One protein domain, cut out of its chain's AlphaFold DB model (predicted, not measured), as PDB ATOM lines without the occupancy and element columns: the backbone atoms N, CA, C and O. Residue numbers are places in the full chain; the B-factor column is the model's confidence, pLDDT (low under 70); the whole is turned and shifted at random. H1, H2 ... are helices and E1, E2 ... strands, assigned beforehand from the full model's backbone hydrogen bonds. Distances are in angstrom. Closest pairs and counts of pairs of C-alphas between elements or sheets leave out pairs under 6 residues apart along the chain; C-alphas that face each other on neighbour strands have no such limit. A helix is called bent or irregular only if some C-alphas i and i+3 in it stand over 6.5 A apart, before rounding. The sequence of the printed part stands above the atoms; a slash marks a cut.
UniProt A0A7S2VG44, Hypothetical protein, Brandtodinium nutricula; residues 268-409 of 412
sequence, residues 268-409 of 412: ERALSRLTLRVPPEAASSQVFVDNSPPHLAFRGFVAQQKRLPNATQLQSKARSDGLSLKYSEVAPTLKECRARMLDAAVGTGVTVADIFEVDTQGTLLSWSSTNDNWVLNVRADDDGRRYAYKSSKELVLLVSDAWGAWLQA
ATOM      1  N   GLU A 268     275.271 103.558 275.921       84.44
ATOM      2  CA  GLU A 268     276.679 103.342 276.240       84.44
ATOM      3  C   GLU A 268     277.493 103.116 274.966       84.44
ATOM      4  O   GLU A 268     277.187 102.233 274.165       84.44
ATOM      5  N   ARG A 269     278.564 103.894 274.798       85.19
ATOM      6  CA  ARG A 269     279.497 103.782 273.671       85.19
ATOM      7  C   ARG A 269     280.934 103.721 274.165       85.19
ATOM      8  O   ARG A 269     281.260 104.202 275.248       85.19
ATOM      9  N   ALA A 270     281.814 103.123 273.372       85.06
ATOM     10  CA  ALA A 270     283.236 103.098 273.687       85.06
ATOM     11  C   ALA A 270     283.884 104.431 273.288       85.06
ATOM     12  O   ALA A 270     283.636 104.935 272.199       85.06
ATOM     13  N   LEU A 271     284.706 105.002 274.163       86.69
ATOM     14  CA  LEU A 271     285.390 106.278 273.956       86.69
ATOM     15  C   LEU A 271     286.783 106.053 273.351       86.69
ATOM     16  O   LEU A 271     287.585 105.316 273.919       86.69
ATOM     17  N   SER A 272     287.093 106.726 272.241       85.81
ATOM     18  CA  SER A 272     288.435 106.734 271.640       85.81
ATOM     19  C   SER A 272     289.099 108.107 271.752       85.81
ATOM     20  O   SER A 272     290.203 108.238 272.289       85.81
ATOM     21  N   ARG A 273     288.406 109.160 271.306       90.06
ATOM     22  CA  ARG A 273     288.958 110.519 271.202       90.06
ATOM     23  C   ARG A 273     287.907 111.568 271.539       90.06
ATOM     24  O   ARG A 273     286.751 111.425 271.161       90.06
ATOM     25  N   LEU A 274     288.324 112.645 272.200       90.25
ATOM     26  CA  LEU A 274     287.502 113.825 272.483       90.25
ATOM     27  C   LEU A 274     288.142 115.059 271.843       90.25
ATOM     28  O   LEU A 274     289.328 115.309 272.043       90.25
ATOM     29  N   THR A 275     287.356 115.857 271.127       90.19
ATOM     30  CA  THR A 275     287.775 117.148 270.568       90.19
ATOM     31  C   THR A 275     286.890 118.261 271.114       90.19
ATOM     32  O   THR A 275     285.677 118.240 270.916       90.19
ATOM     33  N   LEU A 276     287.486 119.251 271.776       89.38
ATOM     34  CA  LEU A 276     286.770 120.430 272.265       89.38
ATOM     35  C   LEU A 276     286.602 121.436 271.120       89.38
ATOM     36  O   LEU A 276     287.601 121.907 270.571       89.38
ATOM     37  N   ARG A 277     285.359 121.749 270.724       88.00
ATOM     38  CA  ARG A 277     285.100 122.632 269.571       88.00
ATOM     39  C   ARG A 277     284.907 124.081 269.976       88.00
ATOM     40  O   ARG A 277     285.569 124.951 269.414       88.00
ATOM     41  N   VAL A 278     284.002 124.331 270.915       85.56
ATOM     42  CA  VAL A 278     283.573 125.684 271.293       85.56
ATOM     43  C   VAL A 278     284.162 126.019 272.661       85.56
ATOM     44  O   VAL A 278     283.961 125.227 273.579       85.56
ATOM     45  N   PRO A 279     284.945 127.101 272.813       84.94
ATOM     46  CA  PRO A 279     285.436 127.524 274.121       84.94
ATOM     47  C   PRO A 279     284.289 128.062 274.992       84.94
ATOM     48  O   PRO A 279     283.274 128.506 274.450       84.94
ATOM     49  N   PRO A 280     284.426 128.033 276.327       84.38
ATOM     50  CA  PRO A 280     283.442 128.627 277.227       84.38
ATOM     51  C   PRO A 280     283.362 130.148 277.052       84.38
ATOM     52  O   PRO A 280     284.323 130.790 276.627       84.38
ATOM     53  N   GLU A 281     282.237 130.735 277.465       77.88
ATOM     54  CA  GLU A 281     282.076 132.196 277.527       77.88
ATOM     55  C   GLU A 281     282.987 132.844 278.585       77.88
ATOM     56  O   GLU A 281     283.375 134.004 278.455       77.88
ATOM     57  N   ALA A 282     283.356 132.090 279.627       78.00
ATOM     58  CA  ALA A 282     284.290 132.537 280.653       78.00
ATOM     59  C   ALA A 282     285.689 132.784 280.065       78.00
ATOM     60  O   ALA A 282     286.162 132.043 279.202       78.00
ATOM     61  N   ALA A 283     286.387 133.807 280.563       76.50
ATOM     62  CA  ALA A 283     287.750 134.108 280.130       76.50
ATOM     63  C   ALA A 283     288.749 133.046 280.627       76.50
ATOM     64  O   ALA A 283     288.578 132.462 281.701       76.50
ATOM     65  N   SER A 284     289.843 132.836 279.888       75.75
ATOM     66  CA  SER A 284     290.864 131.844 280.252       75.75
ATOM     67  C   SER A 284     291.468 132.051 281.645       75.75
ATOM     68  O   SER A 284     291.748 131.070 282.329       75.75
ATOM     69  N   SER A 285     291.601 133.294 282.104       70.12
ATOM     70  CA  SER A 285     292.094 133.686 283.437       70.12
ATOM     71  C   SER A 285     291.159 133.300 284.570       70.12
ATOM     72  O   SER A 285     291.614 133.088 285.691       70.12
ATOM     73  N   GLN A 286     289.856 133.200 284.303       71.69
ATOM     74  CA  GLN A 286     288.882 132.773 285.306       71.69
ATOM     75  C   GLN A 286     288.964 131.259 285.536       71.69
ATOM     76  O   GLN A 286     288.780 130.792 286.657       71.69
ATOM     77  N   VAL A 287     289.300 130.493 284.492       72.12
ATOM     78  CA  VAL A 287     289.472 129.031 284.555       72.12
ATOM     79  C   VAL A 287     290.872 128.655 285.069       72.12
ATOM     80  O   VAL A 287     291.035 127.783 285.930       72.12
ATOM     81  N   PHE A 288     291.903 129.344 284.581       74.00
ATOM     82  CA  PHE A 288     293.303 129.161 284.965       74.00
ATOM     83  C   PHE A 288     293.775 130.326 285.830       74.00
ATOM     84  O   PHE A 288     294.491 131.212 285.375       74.00
ATOM     85  N   VAL A 289     293.368 130.298 287.099       65.88
ATOM     86  CA  VAL A 289     293.772 131.303 288.096       65.88
ATOM     87  C   VAL A 289     295.268 131.197 288.436       65.88
ATOM     88  O   VAL A 289     295.896 132.192 288.790       65.88
ATOM     89  N   ASP A 290     295.852 129.998 288.318       69.19
ATOM     90  CA  ASP A 290     297.281 129.789 288.551       69.19
ATOM     91  C   ASP A 290     298.101 130.095 287.288       69.19
ATOM     92  O   ASP A 290     298.042 129.379 286.286       69.19
ATOM     93  N   ASN A 291     298.897 131.163 287.364       70.12
ATOM     94  CA  ASN A 291     299.853 131.572 286.335       70.12
ATOM     95  C   ASN A 291     301.272 131.057 286.618       70.12
ATOM     96  O   ASN A 291     302.256 131.633 286.148       70.12
ATOM     97  N   SER A 292     301.407 129.989 287.404       75.81
ATOM     98  CA  SER A 292     302.704 129.378 287.648       75.81
ATOM     99  C   SER A 292     303.356 128.902 286.334       75.81
ATOM    100  O   SER A 292     302.672 128.524 285.373       75.81
ATOM    101  N   PRO A 293     304.701 128.887 286.257       74.94
ATOM    102  CA  PRO A 293     305.424 128.499 285.045       74.94
ATOM    103  C   PRO A 293     305.005 127.152 284.402       74.94
ATOM    104  O   PRO A 293     304.937 127.091 283.172       74.94
ATOM    105  N   PRO A 294     304.673 126.084 285.167       76.69
ATOM    106  CA  PRO A 294     304.140 124.839 284.603       76.69
ATOM    107  C   PRO A 294     302.814 125.020 283.839       76.69
ATOM    108  O   PRO A 294     302.632 124.435 282.768       76.69
ATOM    109  N   HIS A 295     301.905 125.845 284.367       78.75
ATOM    110  CA  HIS A 295     300.583 126.098 283.789       78.75
ATOM    111  C   HIS A 295     300.683 126.927 282.504       78.75
ATOM    112  O   HIS A 295     300.016 126.624 281.511       78.75
ATOM    113  N   LEU A 296     301.576 127.921 282.471       77.81
ATOM    114  CA  LEU A 296     301.846 128.711 281.265       77.81
ATOM    115  C   LEU A 296     302.457 127.858 280.144       77.81
ATOM    116  O   LEU A 296     302.027 127.959 278.993       77.81
ATOM    117  N   ALA A 297     303.403 126.971 280.475       79.56
ATOM    118  CA  ALA A 297     303.985 126.034 279.513       79.56
ATOM    119  C   ALA A 297     302.929 125.067 278.946       79.56
ATOM    120  O   ALA A 297     302.924 124.784 277.745       79.56
ATOM    121  N   PHE A 298     301.999 124.602 279.788       83.56
ATOM    122  CA  PHE A 298     300.875 123.769 279.360       83.56
ATOM    123  C   PHE A 298     299.951 124.520 278.391       83.56
ATOM    124  O   PHE A 298     299.717 124.038 277.280       83.56
ATOM    125  N   ARG A 299     299.485 125.722 278.763       81.38
ATOM    126  CA  ARG A 299     298.621 126.566 277.913       81.38
ATOM    127  C   ARG A 299     299.285 126.858 276.564       81.38
ATOM    128  O   ARG A 299     298.656 126.705 275.518       81.38
ATOM    129  N   GLY A 300     300.574 127.207 276.581       80.06
ATOM    130  CA  GLY A 300     301.361 127.465 275.377       80.06
ATOM    131  C   GLY A 300     301.499 126.240 274.469       80.06
ATOM    132  O   GLY A 300     301.366 126.362 273.252       80.06
ATOM    133  N   PHE A 301     301.720 125.052 275.044       83.19
ATOM    134  CA  PHE A 301     301.791 123.810 274.273       83.19
ATOM    135  C   PHE A 301     300.453 123.467 273.621       83.19
ATOM    136  O   PHE A 301     300.415 123.206 272.420       83.19
ATOM    137  N   VAL A 302     299.361 123.481 274.393       84.00
ATOM    138  CA  VAL A 302     298.027 123.102 273.902       84.00
ATOM    139  C   VAL A 302     297.577 124.043 272.789       84.00
ATOM    140  O   VAL A 302     297.089 123.578 271.761       84.00
ATOM    141  N   ALA A 303     297.827 125.345 272.934       82.19
ATOM    142  CA  ALA A 303     297.495 126.315 271.900       82.19
ATOM    143  C   ALA A 303     298.313 126.138 270.607       82.19
ATOM    144  O   ALA A 303     297.797 126.380 269.521       82.19
ATOM    145  N   GLN A 304     299.573 125.691 270.696       82.00
ATOM    146  CA  GLN A 304     300.428 125.490 269.519       82.00
ATOM    147  C   GLN A 304     300.208 124.129 268.840       82.00
ATOM    148  O   GLN A 304     300.252 124.028 267.618       82.00
ATOM    149  N   GLN A 305     300.026 123.069 269.627       82.31
ATOM    150  CA  GLN A 305     300.003 121.679 269.154       82.31
ATOM    151  C   GLN A 305     298.586 121.111 269.019       82.31
ATOM    152  O   GLN A 305     298.431 119.988 268.541       82.31
ATOM    153  N   LYS A 306     297.561 121.857 269.456       83.88
ATOM    154  CA  LYS A 306     296.134 121.483 269.433       83.88
ATOM    155  C   LYS A 306     295.807 120.142 270.113       83.88
ATOM    156  O   LYS A 306     294.780 119.522 269.841       83.88
ATOM    157  N   ARG A 307     296.682 119.684 271.011       85.94
ATOM    158  CA  ARG A 307     296.571 118.428 271.766       85.94
ATOM    159  C   ARG A 307     297.201 118.576 273.141       85.94
ATOM    160  O   ARG A 307     298.088 119.414 273.326       85.94
ATOM    161  N   LEU A 308     296.798 117.728 274.082       83.19
ATOM    162  CA  LEU A 308     297.423 117.706 275.402       83.19
ATOM    163  C   LEU A 308     298.858 117.146 275.338       83.19
ATOM    164  O   LEU A 308     299.095 116.154 274.643       83.19
ATOM    165  N   PRO A 309     299.817 117.762 276.053       80.00
ATOM    166  CA  PRO A 309     301.167 117.229 276.183       80.00
ATOM    167  C   PRO A 309     301.194 116.010 277.108       80.00
ATOM    168  O   PRO A 309     300.520 115.981 278.137       80.00
ATOM    169  N   ASN A 310     302.057 115.044 276.800       81.62
ATOM    170  CA  ASN A 310     302.495 114.058 277.790       81.62
ATOM    171  C   ASN A 310     303.570 114.653 278.731       81.62
ATOM    172  O   ASN A 310     304.112 115.734 278.478       81.62
ATOM    173  N   ALA A 311     303.910 113.945 279.814       78.06
ATOM    174  CA  ALA A 311     304.872 114.424 280.816       78.06
ATOM    175  C   ALA A 311     306.232 114.839 280.216       78.06
ATOM    176  O   ALA A 311     306.794 115.869 280.589       78.06
ATOM    177  N   THR A 312     306.743 114.082 279.243       81.44
ATOM    178  CA  THR A 312     308.015 114.373 278.565       81.44
ATOM    179  C   THR A 312     307.919 115.602 277.655       81.44
ATOM    180  O   THR A 312     308.828 116.431 277.629       81.44
ATOM    181  N   GLN A 313     306.808 115.754 276.931       81.62
ATOM    182  CA  GLN A 313     306.542 116.888 276.045       81.62
ATOM    183  C   GLN A 313     306.390 118.190 276.831       81.62
ATOM    184  O   GLN A 313     306.954 119.206 276.423       81.62
ATOM    185  N   LEU A 314     305.707 118.155 277.981       78.56
ATOM    186  CA  LEU A 314     305.577 119.326 278.847       78.56
ATOM    187  C   LEU A 314     306.942 119.761 279.401       78.56
ATOM    188  O   LEU A 314     307.269 120.945 279.365       78.56
ATOM    189  N   GLN A 315     307.780 118.811 279.835       80.25
ATOM    190  CA  GLN A 315     309.145 119.109 280.290       80.25
ATOM    191  C   GLN A 315     310.011 119.699 279.177       80.25
ATOM    192  O   GLN A 315     310.752 120.652 279.414       80.25
ATOM    193  N   SER A 316     309.923 119.153 277.962       79.69
ATOM    194  CA  SER A 316     310.672 119.670 276.814       79.69
ATOM    195  C   SER A 316     310.241 121.090 276.446       79.69
ATOM    196  O   SER A 316     311.095 121.920 276.139       79.69
ATOM    197  N   LYS A 317     308.934 121.382 276.493       75.25
ATOM    198  CA  LYS A 317     308.405 122.719 276.203       75.25
ATOM    199  C   LYS A 317     308.809 123.732 277.275       75.25
ATOM    200  O   LYS A 317     309.301 124.802 276.934       75.25
ATOM    201  N   ALA A 318     308.710 123.361 278.550       76.19
ATOM    202  CA  ALA A 318     309.174 124.212 279.642       76.19
ATOM    203  C   ALA A 318     310.669 124.545 279.507       76.19
ATOM    204  O   ALA A 318     311.042 125.709 279.613       76.19
ATOM    205  N   ARG A 319     311.510 123.558 279.155       79.38
ATOM    206  CA  ARG A 319     312.941 123.789 278.886       79.38
ATOM    207  C   ARG A 319     313.173 124.751 277.723       79.38
ATOM    208  O   ARG A 319     314.066 125.585 277.818       79.38
ATOM    209  N   SER A 320     312.382 124.657 276.649       74.19
ATOM    210  CA  SER A 320     312.486 125.585 275.512       74.19
ATOM    211  C   SER A 320     312.075 127.016 275.863       74.19
ATOM    212  O   SER A 320     312.614 127.956 275.290       74.19
ATOM    213  N   ASP A 321     311.186 127.175 276.845       70.19
ATOM    214  CA  ASP A 321     310.739 128.473 277.355       70.19
ATOM    215  C   ASP A 321     311.649 128.988 278.503       70.19
ATOM    216  O   ASP A 321     311.324 129.967 279.172       70.19
ATOM    217  N   GLY A 322     312.805 128.342 278.738       68.94
ATOM    218  CA  GLY A 322     313.808 128.748 279.733       68.94
ATOM    219  C   GLY A 322     313.539 128.275 281.168       68.94
ATOM    220  O   GLY A 322     314.202 128.732 282.097       68.94
ATOM    221  N   LEU A 323     312.589 127.358 281.368       70.12
ATOM    222  CA  LEU A 323     312.119 126.895 282.676       70.12
ATOM    223  C   LEU A 323     312.500 125.425 282.927       70.12
ATOM    224  O   LEU A 323     312.330 124.558 282.069       70.12
ATOM    225  N   SER A 324     312.984 125.109 284.131       69.75
ATOM    226  CA  SER A 324     313.290 123.730 284.543       69.75
ATOM    227  C   SER A 324     312.231 123.220 285.520       69.75
ATOM    228  O   SER A 324     312.194 123.642 286.673       69.75
ATOM    229  N   LEU A 325     311.363 122.319 285.052       72.00
ATOM    230  CA  LEU A 325     310.316 121.690 285.863       72.00
ATOM    231  C   LEU A 325     310.812 120.384 286.488       72.00
ATOM    232  O   LEU A 325     311.390 119.539 285.795       72.00
ATOM    233  N   LYS A 326     310.539 120.179 287.781       73.06
ATOM    234  CA  LYS A 326     310.813 118.896 288.444       73.06
ATOM    235  C   LYS A 326     309.815 117.840 287.976       73.06
ATOM    236  O   LYS A 326     308.629 118.114 287.820       73.06
ATOM    237  N   TYR A 327     310.273 116.596 287.826       70.12
ATOM    238  CA  TYR A 327     309.419 115.473 287.410       70.12
ATOM    239  C   TYR A 327     308.198 115.281 288.332       70.12
ATOM    240  O   TYR A 327     307.111 114.956 287.863       70.12
ATOM    241  N   SER A 328     308.363 115.559 289.630       76.00
ATOM    242  CA  SER A 328     307.306 115.489 290.646       76.00
ATOM    243  C   SER A 328     306.180 116.510 290.461       76.00
ATOM    244  O   SER A 328     305.077 116.277 290.937       76.00
ATOM    245  N   GLU A 329     306.438 117.630 289.782       75.38
ATOM    246  CA  GLU A 329     305.474 118.728 289.602       75.38
ATOM    247  C   GLU A 329     304.679 118.585 288.294       75.38
ATOM    248  O   GLU A 329     303.583 119.123 288.155       75.38
ATOM    249  N   VAL A 330     305.190 117.802 287.341       78.31
ATOM    250  CA  VAL A 330     304.630 117.675 285.986       78.31
ATOM    251  C   VAL A 330     303.340 116.856 285.959       78.31
ATOM    252  O   VAL A 330     302.361 117.284 285.352       78.31
ATOM    253  N   ALA A 331     303.308 115.698 286.622       77.75
ATOM    254  CA  ALA A 331     302.125 114.833 286.618       77.75
ATOM    255  C   ALA A 331     300.905 115.446 287.348       77.75
ATOM    256  O   ALA A 331     299.808 115.387 286.786       77.75
ATOM    257  N   PRO A 332     301.054 116.083 288.533       82.12
ATOM    258  CA  PRO A 332     299.951 116.791 289.187       82.12
ATOM    259  C   PRO A 332     299.413 117.946 288.337       82.12
ATOM    260  O   PRO A 332     298.207 118.022 288.118       82.12
ATOM    261  N   THR A 333     300.311 118.768 287.778       81.12
ATOM    262  CA  THR A 333     299.939 119.899 286.910       81.12
ATOM    263  C   THR A 333     299.151 119.430 285.688       81.12
ATOM    264  O   THR A 333     298.130 120.020 285.348       81.12
ATOM    265  N   LEU A 334     299.584 118.346 285.030       81.31
ATOM    266  CA  LEU A 334     298.876 117.792 283.871       81.31
ATOM    267  C   LEU A 334     297.458 117.341 284.223       81.31
ATOM    268  O   LEU A 334     296.523 117.624 283.474       81.31
ATOM    269  N   LYS A 335     297.295 116.650 285.357       82.38
ATOM    270  CA  LYS A 335     295.988 116.174 285.818       82.38
ATOM    271  C   LYS A 335     295.062 117.342 286.154       82.38
ATOM    272  O   LYS A 335     293.907 117.333 285.738       82.38
ATOM    273  N   GLU A 336     295.580 118.345 286.856       83.38
ATOM    274  CA  GLU A 336     294.833 119.542 287.239       83.38
ATOM    275  C   GLU A 336     294.425 120.377 286.020       83.38
ATOM    276  O   GLU A 336     293.244 120.671 285.843       83.38
ATOM    277  N   CYS A 337     295.369 120.705 285.134       83.19
ATOM    278  CA  CYS A 337     295.087 121.485 283.929       83.19
ATOM    279  C   CYS A 337     294.066 120.785 283.029       83.19
ATOM    280  O   CYS A 337     293.157 121.423 282.503       83.19
ATOM    281  N   ARG A 338     294.190 119.463 282.871       86.12
ATOM    282  CA  ARG A 338     293.241 118.661 282.099       86.12
ATOM    283  C   ARG A 338     291.843 118.673 282.712       86.12
ATOM    284  O   ARG A 338     290.880 118.821 281.964       86.12
ATOM    285  N   ALA A 339     291.733 118.513 284.031       84.56
ATOM    286  CA  ALA A 339     290.451 118.572 284.726       84.56
ATOM    287  C   ALA A 339     289.786 119.938 284.519       84.56
ATOM    288  O   ALA A 339     288.666 119.991 284.027       84.56
ATOM    289  N   ARG A 340     290.530 121.035 284.724       83.88
ATOM    290  CA  ARG A 340     290.042 122.403 284.487       83.88
ATOM    291  C   ARG A 340     289.567 122.628 283.049       83.88
ATOM    292  O   ARG A 340     288.553 123.285 282.844       83.88
ATOM    293  N   MET A 341     290.273 122.087 282.049       83.88
ATOM    294  CA  MET A 341     289.835 122.170 280.648       83.88
ATOM    295  C   MET A 341     288.514 121.441 280.408       83.88
ATOM    296  O   MET A 341     287.663 121.951 279.688       83.88
ATOM    297  N   LEU A 342     288.356 120.245 280.978       85.31
ATOM    298  CA  LEU A 342     287.135 119.459 280.829       85.31
ATOM    299  C   LEU A 342     285.963 120.088 281.584       85.31
ATOM    300  O   LEU A 342     284.873 120.147 281.028       85.31
ATOM    301  N   ASP A 343     286.199 120.619 282.785       85.06
ATOM    302  CA  ASP A 343     285.206 121.363 283.566       85.06
ATOM    303  C   ASP A 343     284.728 122.604 282.809       85.06
ATOM    304  O   ASP A 343     283.531 122.839 282.686       85.06
ATOM    305  N   ALA A 344     285.660 123.349 282.214       83.31
ATOM    306  CA  ALA A 344     285.349 124.503 281.379       83.31
ATOM    307  C   ALA A 344     284.649 124.127 280.062       83.31
ATOM    308  O   ALA A 344     283.965 124.954 279.470       83.31
ATOM    309  N   ALA A 345     284.814 122.891 279.590       83.94
ATOM    310  CA  ALA A 345     284.128 122.395 278.407       83.94
ATOM    311  C   ALA A 345     282.707 121.884 278.695       83.94
ATOM    312  O   ALA A 345     281.951 121.650 277.746       83.94
ATOM    313  N   VAL A 346     282.317 121.696 279.960       86.44
ATOM    314  CA  VAL A 346     280.943 121.313 280.309       86.44
ATOM    315  C   VAL A 346     279.978 122.410 279.847       86.44
ATOM    316  O   VAL A 346     280.180 123.589 280.113       86.44
ATOM    317  N   GLY A 347     278.935 122.020 279.117       82.00
ATOM    318  CA  GLY A 347     277.977 122.930 278.484       82.00
ATOM    319  C   GLY A 347     278.406 123.454 277.110       82.00
ATOM    320  O   GLY A 347     277.631 124.159 276.472       82.00
ATOM    321  N   THR A 348     279.597 123.093 276.621       86.38
ATOM    322  CA  THR A 348     280.110 123.529 275.311       86.38
ATOM    323  C   THR A 348     280.073 122.416 274.260       86.38
ATOM    324  O   THR A 348     279.960 121.225 274.570       86.38
ATOM    325  N   GLY A 349     280.171 122.810 272.986       87.06
ATOM    326  CA  GLY A 349     280.188 121.886 271.856       87.06
ATOM    327  C   GLY A 349     281.486 121.073 271.768       87.06
ATOM    328  O   GLY A 349     282.585 121.634 271.715       87.06
ATOM    329  N   VAL A 350     281.354 119.753 271.654       90.94
ATOM    330  CA  VAL A 350     282.433 118.762 271.543       90.94
ATOM    331  C   VAL A 350     282.183 117.780 270.394       90.94
ATOM    332  O   VAL A 350     281.054 117.590 269.947       90.94
ATOM    333  N   THR A 351     283.246 117.125 269.932       90.38
ATOM    334  CA  THR A 351     283.166 115.953 269.051       90.38
ATOM    335  C   THR A 351     283.787 114.762 269.762       90.38
ATOM    336  O   THR A 351     284.933 114.848 270.209       90.38
ATOM    337  N   VAL A 352     283.062 113.651 269.852       89.44
ATOM    338  CA  VAL A 352     283.554 112.405 270.447       89.44
ATOM    339  C   VAL A 352     283.618 111.316 269.392       89.44
ATOM    340  O   VAL A 352     282.619 111.045 268.739       89.44
ATOM    341  N   ALA A 353     284.787 110.699 269.246       85.38
ATOM    342  CA  ALA A 353     284.988 109.552 268.372       85.38
ATOM    343  C   ALA A 353     284.908 108.256 269.181       85.38
ATOM    344  O   ALA A 353     285.513 108.154 270.260       85.38
ATOM    345  N   ASP A 354     284.214 107.264 268.636       84.69
ATOM    346  CA  ASP A 354     284.211 105.911 269.181       84.69
ATOM    347  C   ASP A 354     285.435 105.086 268.734       84.69
ATOM    348  O   ASP A 354     286.336 105.570 268.043       84.69
ATOM    349  N   ILE A 355     285.505 103.820 269.160       79.19
ATOM    350  CA  ILE A 355     286.598 102.900 268.788       79.19
ATOM    351  C   ILE A 355     286.627 102.538 267.296       79.19
ATOM    352  O   ILE A 355     287.628 101.991 266.840       79.19
ATOM    353  N   PHE A 356     285.556 102.825 266.558       78.75
ATOM    354  CA  PHE A 356     285.460 102.653 265.111       78.75
ATOM    355  C   PHE A 356     285.764 103.959 264.359       78.75
ATOM    356  O   PHE A 356     285.580 104.018 263.146       78.75
ATOM    357  N   GLU A 357     286.248 104.988 265.068       77.19
ATOM    358  CA  GLU A 357     286.539 106.328 264.551       77.19
ATOM    359  C   GLU A 357     285.312 107.060 263.986       77.19
ATOM    360  O   GLU A 357     285.446 107.973 263.170       77.19
ATOM    361  N   VAL A 358     284.110 106.703 264.451       79.88
ATOM    362  CA  VAL A 358     282.880 107.417 264.105       79.88
ATOM    363  C   VAL A 358     282.754 108.644 265.002       79.88
ATOM    364  O   VAL A 358     282.553 108.535 266.214       79.88
ATOM    365  N   ASP A 359     282.878 109.824 264.400       85.38
ATOM    366  CA  ASP A 359     282.761 111.104 265.094       85.38
ATOM    367  C   ASP A 359     281.283 111.462 265.342       85.38
ATOM    368  O   ASP A 359     280.491 111.602 264.412       85.38
ATOM    369  N   THR A 360     280.923 111.679 266.606       84.19
ATOM    370  CA  THR A 360     279.618 112.203 267.034       84.19
ATOM    371  C   THR A 360     279.788 113.624 267.565       84.19
ATOM    372  O   THR A 360     280.570 113.859 268.490       84.19
ATOM    373  N   GLN A 361     279.069 114.582 266.983       90.44
ATOM    374  CA  GLN A 361     279.061 115.973 267.443       90.44
ATOM    375  C   GLN A 361     277.958 116.176 268.478       90.44
ATOM    376  O   GLN A 361     276.868 115.620 268.343       90.44
ATOM    377  N   GLY A 362     278.243 116.947 269.521       89.25
ATOM    378  CA  GLY A 362     277.283 117.177 270.586       89.25
ATOM    379  C   GLY A 362     277.728 118.208 271.609       89.25
ATOM    380  O   GLY A 362     278.760 118.857 271.465       89.25
ATOM    381  N   THR A 363     276.972 118.315 272.693       89.88
ATOM    382  CA  THR A 363     277.293 119.142 273.862       89.88
ATOM    383  C   THR A 363     277.747 118.261 275.023       89.88
ATOM    384  O   THR A 363     277.070 117.286 275.364       89.88
ATOM    385  N   LEU A 364     278.880 118.593 275.652       87.38
ATOM    386  CA  LEU A 364     279.371 117.868 276.828       87.38
ATOM    387  C   LEU A 364     278.507 118.213 278.048       87.38
ATOM    388  O   LEU A 364     278.427 119.372 278.436       87.38
ATOM    389  N   LEU A 365     277.871 117.219 278.665       85.69
ATOM    390  CA  LEU A 365     277.013 117.412 279.840       85.69
ATOM    391  C   LEU A 365     277.778 117.224 281.148       85.69
ATOM    392  O   LEU A 365     277.595 117.985 282.089       85.69
ATOM    393  N   SER A 366     278.608 116.187 281.226       85.88
ATOM    394  CA  SER A 366     279.438 115.908 282.398       85.88
ATOM    395  C   SER A 366     280.556 114.933 282.052       85.88
ATOM    396  O   SER A 366     280.493 114.215 281.049       85.88
ATOM    397  N   TRP A 367     281.585 114.892 282.894       89.69
ATOM    398  CA  TRP A 367     282.691 113.952 282.772       89.69
ATOM    399  C   TRP A 367     283.098 113.406 284.145       89.69
ATOM    400  O   TRP A 367     282.895 114.053 285.170       89.69
ATOM    401  N   SER A 368     283.671 112.203 284.176       84.94
ATOM    402  CA  SER A 368     284.338 111.663 285.364       84.94
ATOM    403  C   SER A 368     285.546 110.808 284.983       84.94
ATOM    404  O   SER A 368     285.584 110.206 283.906       84.94
ATOM    405  N   SER A 369     286.545 110.769 285.869       83.38
ATOM    406  CA  SER A 369     287.736 109.931 285.720       83.38
ATOM    407  C   SER A 369     288.113 109.268 287.049       83.38
ATOM    408  O   SER A 369     288.619 109.943 287.950       83.38
ATOM    409  N   THR A 370     287.904 107.956 287.171       78.44
ATOM    410  CA  THR A 370     288.223 107.184 288.387       78.44
ATOM    411  C   THR A 370     289.078 105.979 288.022       78.44
ATOM    412  O   THR A 370     288.632 105.127 287.257       78.44
ATOM    413  N   ASN A 371     290.286 105.876 288.589       73.62
ATOM    414  CA  ASN A 371     291.225 104.769 288.339       73.62
ATOM    415  C   ASN A 371     291.413 104.481 286.836       73.62
ATOM    416  O   ASN A 371     291.213 103.355 286.393       73.62
ATOM    417  N   ASP A 372     291.695 105.530 286.057       70.06
ATOM    418  CA  ASP A 372     291.870 105.494 284.596       70.06
ATOM    419  C   ASP A 372     290.632 105.093 283.773       70.06
ATOM    420  O   ASP A 372     290.701 105.037 282.545       70.06
ATOM    421  N   ASN A 373     289.473 104.921 284.417       81.50
ATOM    422  CA  ASN A 373     288.192 104.810 283.730       81.50
ATOM    423  C   ASN A 373     287.596 106.194 283.496       81.50
ATOM    424  O   ASN A 373     287.315 106.932 284.441       81.50
ATOM    425  N   TRP A 374     287.376 106.508 282.228       83.81
ATOM    426  CA  TRP A 374     286.779 107.736 281.734       83.81
ATOM    427  C   TRP A 374     285.318 107.498 281.402       83.81
ATOM    428  O   TRP A 374     284.995 106.525 280.722       83.81
ATOM    429  N   VAL A 375     284.455 108.410 281.842       86.94
ATOM    430  CA  VAL A 375     283.050 108.470 281.432       86.94
ATOM    431  C   VAL A 375     282.745 109.895 280.989       86.94
ATOM    432  O   VAL A 375     282.904 110.823 281.780       86.94
ATOM    433  N   LEU A 376     282.318 110.069 279.739       87.81
ATOM    434  CA  LEU A 376     281.871 111.346 279.180       87.81
ATOM    435  C   LEU A 376     280.398 111.237 278.790       87.81
ATOM    436  O   LEU A 376     280.037 110.392 277.971       87.81
ATOM    437  N   ASN A 377     279.560 112.107 279.343       88.75
ATOM    438  CA  ASN A 377     278.155 112.202 278.966       88.75
ATOM    439  C   ASN A 377     277.988 113.317 277.939       88.75
ATOM    440  O   ASN A 377     278.270 114.478 278.232       88.75
ATOM    441  N   VAL A 378     277.522 112.970 276.744       87.81
ATOM    442  CA  VAL A 378     277.367 113.901 275.620       87.81
ATOM    443  C   VAL A 378     275.935 113.857 275.122       87.81
ATOM    444  O   VAL A 378     275.357 112.782 274.995       87.81
ATOM    445  N   ARG A 379     275.354 115.019 274.834       88.62
ATOM    446  CA  ARG A 379     274.091 115.129 274.100       88.62
ATOM    447  C   ARG A 379     274.410 115.346 272.631       88.62
ATOM    448  O   ARG A 379     275.018 116.365 272.332       88.62
ATOM    449  N   ALA A 380     274.070 114.407 271.760       85.75
ATOM    450  CA  ALA A 380     274.382 114.538 270.344       85.75
ATOM    451  C   ALA A 380     273.481 115.574 269.658       85.75
ATOM    452  O   ALA A 380     272.326 115.762 270.047       85.75
ATOM    453  N   ASP A 381     274.040 116.271 268.669       82.00
ATOM    454  CA  ASP A 381     273.358 117.342 267.933       82.00
ATOM    455  C   ASP A 381     272.395 116.790 266.859       82.00
ATOM    456  O   ASP A 381     271.479 117.491 266.435       82.00
ATOM    457  N   ASP A 382     272.600 115.552 266.404       74.12
ATOM    458  CA  ASP A 382     271.860 114.909 265.311       74.12
ATOM    459  C   ASP A 382     270.474 114.406 265.733       74.12
ATOM    460  O   ASP A 382     269.477 114.703 265.075       74.12
ATOM    461  N   ASP A 383     270.402 113.659 266.833       71.50
ATOM    462  CA  ASP A 383     269.182 113.012 267.316       71.50
ATOM    463  C   ASP A 383     268.731 113.507 268.702       71.50
ATOM    464  O   ASP A 383     267.691 113.083 269.218       71.50
ATOM    465  N   GLY A 384     269.504 114.410 269.317       72.88
ATOM    466  CA  GLY A 384     269.249 114.942 270.655       72.88
ATOM    467  C   GLY A 384     269.408 113.912 271.778       72.88
ATOM    468  O   GLY A 384     269.114 114.223 272.942       72.88
ATOM    469  N   ARG A 385     269.849 112.684 271.472       78.00
ATOM    470  CA  ARG A 385     270.024 111.616 272.456       78.00
ATOM    471  C   ARG A 385     271.265 111.855 273.292       78.00
ATOM    472  O   ARG A 385     272.189 112.591 272.945       78.00
ATOM    473  N   ARG A 386     271.260 111.232 274.466       83.12
ATOM    474  CA  ARG A 386     272.386 111.261 275.394       83.12
ATOM    475  C   ARG A 386     273.197 109.985 275.205       83.12
ATOM    476  O   ARG A 386     272.628 108.897 275.193       83.12
ATOM    477  N   TYR A 387     274.508 110.128 275.113       85.75
ATOM    478  CA  TYR A 387     275.467 109.040 275.002       85.75
ATOM    479  C   TYR A 387     276.431 109.070 276.180       85.75
ATOM    480  O   TYR A 387     276.899 110.140 276.577       85.75
ATOM    481  N   ALA A 388     276.734 107.894 276.722       88.69
ATOM    482  CA  ALA A 388     277.718 107.708 277.780       88.69
ATOM    483  C   ALA A 388     278.938 107.010 277.182       88.69
ATOM    484  O   ALA A 388     278.963 105.791 277.013       88.69
ATOM    485  N   TYR A 389     279.953 107.800 276.856       87.19
ATOM    486  CA  TYR A 389     281.199 107.325 276.278       87.19
ATOM    487  C   TYR A 389     282.150 106.861 277.380       87.19
ATOM    488  O   TYR A 389     282.558 107.663 278.221       87.19
ATOM    489  N   LYS A 390     282.520 105.576 277.375       89.44
ATOM    490  CA  LYS A 390     283.377 104.954 278.395       89.44
ATOM    491  C   LYS A 390     284.706 104.465 277.817       89.44
ATOM    492  O   LYS A 390     284.724 103.843 276.757       89.44
ATOM    493  N   SER A 391     285.817 104.694 278.516       84.44
ATOM    494  CA  SER A 391     287.136 104.131 278.169       84.44
ATOM    495  C   SER A 391     287.935 103.781 279.416       84.44
ATOM    496  O   SER A 391     287.965 104.557 280.360       84.44
ATOM    497  N   SER A 392     288.629 102.645 279.386       81.19
ATOM    498  CA  SER A 392     289.659 102.260 280.364       81.19
ATOM    499  C   SER A 392     291.085 102.603 279.906       81.19
ATOM    500  O   SER A 392     292.059 102.288 280.586       81.19
ATOM    501  N   LYS A 393     291.225 103.210 278.722       79.31
ATOM    502  CA  LYS A 393     292.484 103.710 278.157       79.31
ATOM    503  C   LYS A 393     292.598 105.217 278.362       79.31
ATOM    504  O   LYS A 393     291.589 105.919 278.475       79.31
ATOM    505  N   GLU A 394     293.830 105.719 278.328       76.00
ATOM    506  CA  GLU A 394     294.103 107.154 278.360       76.00
ATOM    507  C   GLU A 394     293.394 107.869 277.197       76.00
ATOM    508  O   GLU A 394     293.618 107.568 276.026       76.00
ATOM    509  N   LEU A 395     292.502 108.802 277.533       79.75
ATOM    510  CA  LEU A 395     291.751 109.590 276.553       79.75
ATOM    511  C   LEU A 395     292.681 110.486 275.730       79.75
ATOM    512  O   LEU A 395     293.425 111.303 276.283       79.75
ATOM    513  N   VAL A 396     292.529 110.424 274.411       84.56
ATOM    514  CA  VAL A 396     293.137 111.386 273.491       84.56
ATOM    515  C   VAL A 396     292.262 112.638 273.439       84.56
ATOM    516  O   VAL A 396     291.155 112.597 272.901       84.56
ATOM    517  N   LEU A 397     292.753 113.746 274.003       85.94
ATOM    518  CA  LEU A 397     292.054 115.034 274.029       85.94
ATOM    519  C   LEU A 397     292.697 116.022 273.043       85.94
ATOM    520  O   LEU A 397     293.887 116.340 273.144       85.94
ATOM    521  N   LEU A 398     291.886 116.511 272.106       88.12
ATOM    522  CA  LEU A 398     292.226 117.511 271.095       88.12
ATOM    523  C   LEU A 398     291.435 118.805 271.319       88.12
ATOM    524  O   LEU A 398     290.364 118.797 271.930       88.12
ATOM    525  N   VAL A 399     291.944 119.918 270.794       88.94
ATOM    526  CA  VAL A 399     291.285 121.230 270.875       88.94
ATOM    527  C   VAL A 399     291.170 121.888 269.503       88.94
ATOM    528  O   VAL A 399     292.026 121.695 268.638       88.94
ATOM    529  N   SER A 400     290.113 122.670 269.296       87.88
ATOM    530  CA  SER A 400     289.933 123.479 268.089       87.88
ATOM    531  C   SER A 400     290.850 124.707 268.058       87.88
ATOM    532  O   SER A 400     291.431 125.111 269.068       87.88
ATOM    533  N   ASP A 401     290.930 125.354 266.893       83.06
ATOM    534  CA  ASP A 401     291.609 126.646 266.733       83.06
ATOM    535  C   ASP A 401     291.029 127.741 267.637       83.06
ATOM    536  O   ASP A 401     291.775 128.548 268.189       83.06
ATOM    537  N   ALA A 402     289.710 127.725 267.853       83.31
ATOM    538  CA  ALA A 402     289.038 128.664 268.749       83.31
ATOM    539  C   ALA A 402     289.473 128.466 270.211       83.31
ATOM    540  O   ALA A 402     289.758 129.438 270.904       83.31
ATOM    541  N   TRP A 403     289.599 127.213 270.662       85.00
ATOM    542  CA  TRP A 403     290.147 126.892 271.984       85.00
ATOM    543  C   TRP A 403     291.619 127.299 272.119       85.00
ATOM    544  O   TRP A 403     292.021 127.825 273.156       85.00
ATOM    545  N   GLY A 404     292.426 127.088 271.074       82.56
ATOM    546  CA  GLY A 404     293.824 127.521 271.051       82.56
ATOM    547  C   GLY A 404     293.972 129.040 271.180       82.56
ATOM    548  O   GLY A 404     294.778 129.509 271.985       82.56
ATOM    549  N   ALA A 405     293.155 129.804 270.448       81.56
ATOM    550  CA  ALA A 405     293.110 131.262 270.540       81.56
ATOM    551  C   ALA A 405     292.608 131.739 271.913       81.56
ATOM    552  O   ALA A 405     293.208 132.633 272.505       81.56
ATOM    553  N   TRP A 406     291.570 131.098 272.459       84.19
ATOM    554  CA  TRP A 406     291.036 131.396 273.794       84.19
ATOM    555  C   TRP A 406     292.091 131.204 274.891       84.19
ATOM    556  O   TRP A 406     292.248 132.063 275.753       84.19
ATOM    557  N   LEU A 407     292.906 130.145 274.812       80.06
ATOM    558  CA  LEU A 407     294.016 129.927 275.747       80.06
ATOM    559  C   LEU A 407     295.119 130.999 275.651       80.06
ATOM    560  O   LEU A 407     295.854 131.178 276.628       80.06
ATOM    561  N   GLN A 408     295.249 131.686 274.508       73.69
ATOM    562  CA  GLN A 408     296.270 132.707 274.228       73.69
ATOM    563  C   GLN A 408     295.784 134.159 274.349       73.69
ATOM    564  O   GLN A 408     296.625 135.058 274.333       73.69
ATOM    565  N   ALA A 409     294.476 134.404 274.479       64.75
ATOM    566  CA  ALA A 409     293.871 135.740 274.422       64.75
ATOM    567  C   ALA A 409     294.408 136.738 275.478       64.75
ATOM    568  O   ALA A 409     294.266 137.944 275.317       64.75
TER     569      ALA A 409
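AT A GLANCE: This is residues 268 to 409 of the 412 residues of the protein "Hypothetical protein" of Brandtodinium nutricula (UniProt A0A7S2VG44). A seven-stranded sheet, folded back on itself at the bent strand E4, makes one end of an elongated body, and a group of crossed helices, H2, H3 and H4, makes the other. Long H4 reaches from that far end back to the sheet, while H5 packs on H2. The printed part has 142 residues, with five named helices and seven named strands in the order E1 E2 H1 H2 H3 H4 E3 E4 E5 E6 E7 H5, of mixed class. The sheet's order is E1 E6 E5 E4 E3 E2 E7, mixed. The whole is compact, with a radius of gyration of the C-alphas of 15.1 A, and spans 49 by 31 by 22 A.

IN THESE COORDINATES: Look first for the sheet: E1 begins at C-alpha 268, (276.679, 103.342, 276.240), and is residues 268 to 270. E2 is residues 273 to 276, E3 349 to 353, E4 359 to 370 with 24.2 A from first to last C-alpha, E5 373 to 380 with 21.6 A, E6 386 to 391 and E7 396 to 399. Then find the helices: H1 is residues 284 to 287, H2 293 to 305 with 18.1 A, and H3 311 to 320. H4, residues 327 to 345, starts at C-alpha 327, (309.419, 115.473, 287.410), and runs 27.7 A; it is irregular, but only just, with C-alphas 328 and 331 6.6 A apart. H5, residues 401 to 409, ends at C-alpha 409, (293.871, 135.740, 274.422).

HOW THE PARTS SIT: Start at E4, which bends by 104 degrees at residue 362 and is the hinge of a folded sheet, one sheet bent back into two leaves: E1 E6 E5 face E3 E2 E7. E3 E4 E5 E6 form a meander, each strand the antiparallel neighbour of the one before; look at N 352 and O 360, 2.8 A, at N 363 and O 379, 2.8 A, and at N 376 and O 389, 2.9 A. E2 is antiparallel to E3, with N 275 and O 351 at 2.8 A. The edge strands are parallel to their neighbours: E1 to E6, with N 390 and O 269 at 2.8 A, and E7 to E2, with N 398 and O 274 at 2.8 A. H4 only grazes the sheet, with residues 338 to 345. With residues 330 to 337 alone it touches H2 at a steep tilt of 59 degrees, the closest C-alphas being those of Pro 294 and Thr 333, 6.9 A. H3 touches H2, about perpendicular at 81 degrees, closest at the C-alphas of Ala 297 and Ala 318, 5.5 A. H5 touches residues 299 to 304 of H2, opposite ways at a shallow tilt of 32 degrees, only just short of steep; the C-alphas of Ala 303 and Gly 404 are closest, 4.0 A. H1 only just touches H5, with 3 pairs of C-alphas within 8 A, the closest being those of Ser 284 and Leu 407, 5.8 A. In H2, H3 and H5 every O i to N i+4 pair is within hydrogen-bond range, in H4 13 of 15, and H1 is too short for such a pair.

THE WHOLE: The C-alphas farthest apart are those of Gly 322 and Asp 383, 48.9 A. The printed part has no cut and no long link. Its mean pLDDT is 81.4; look for values under 70 at residues 289 to 290, 322, 324 and 409.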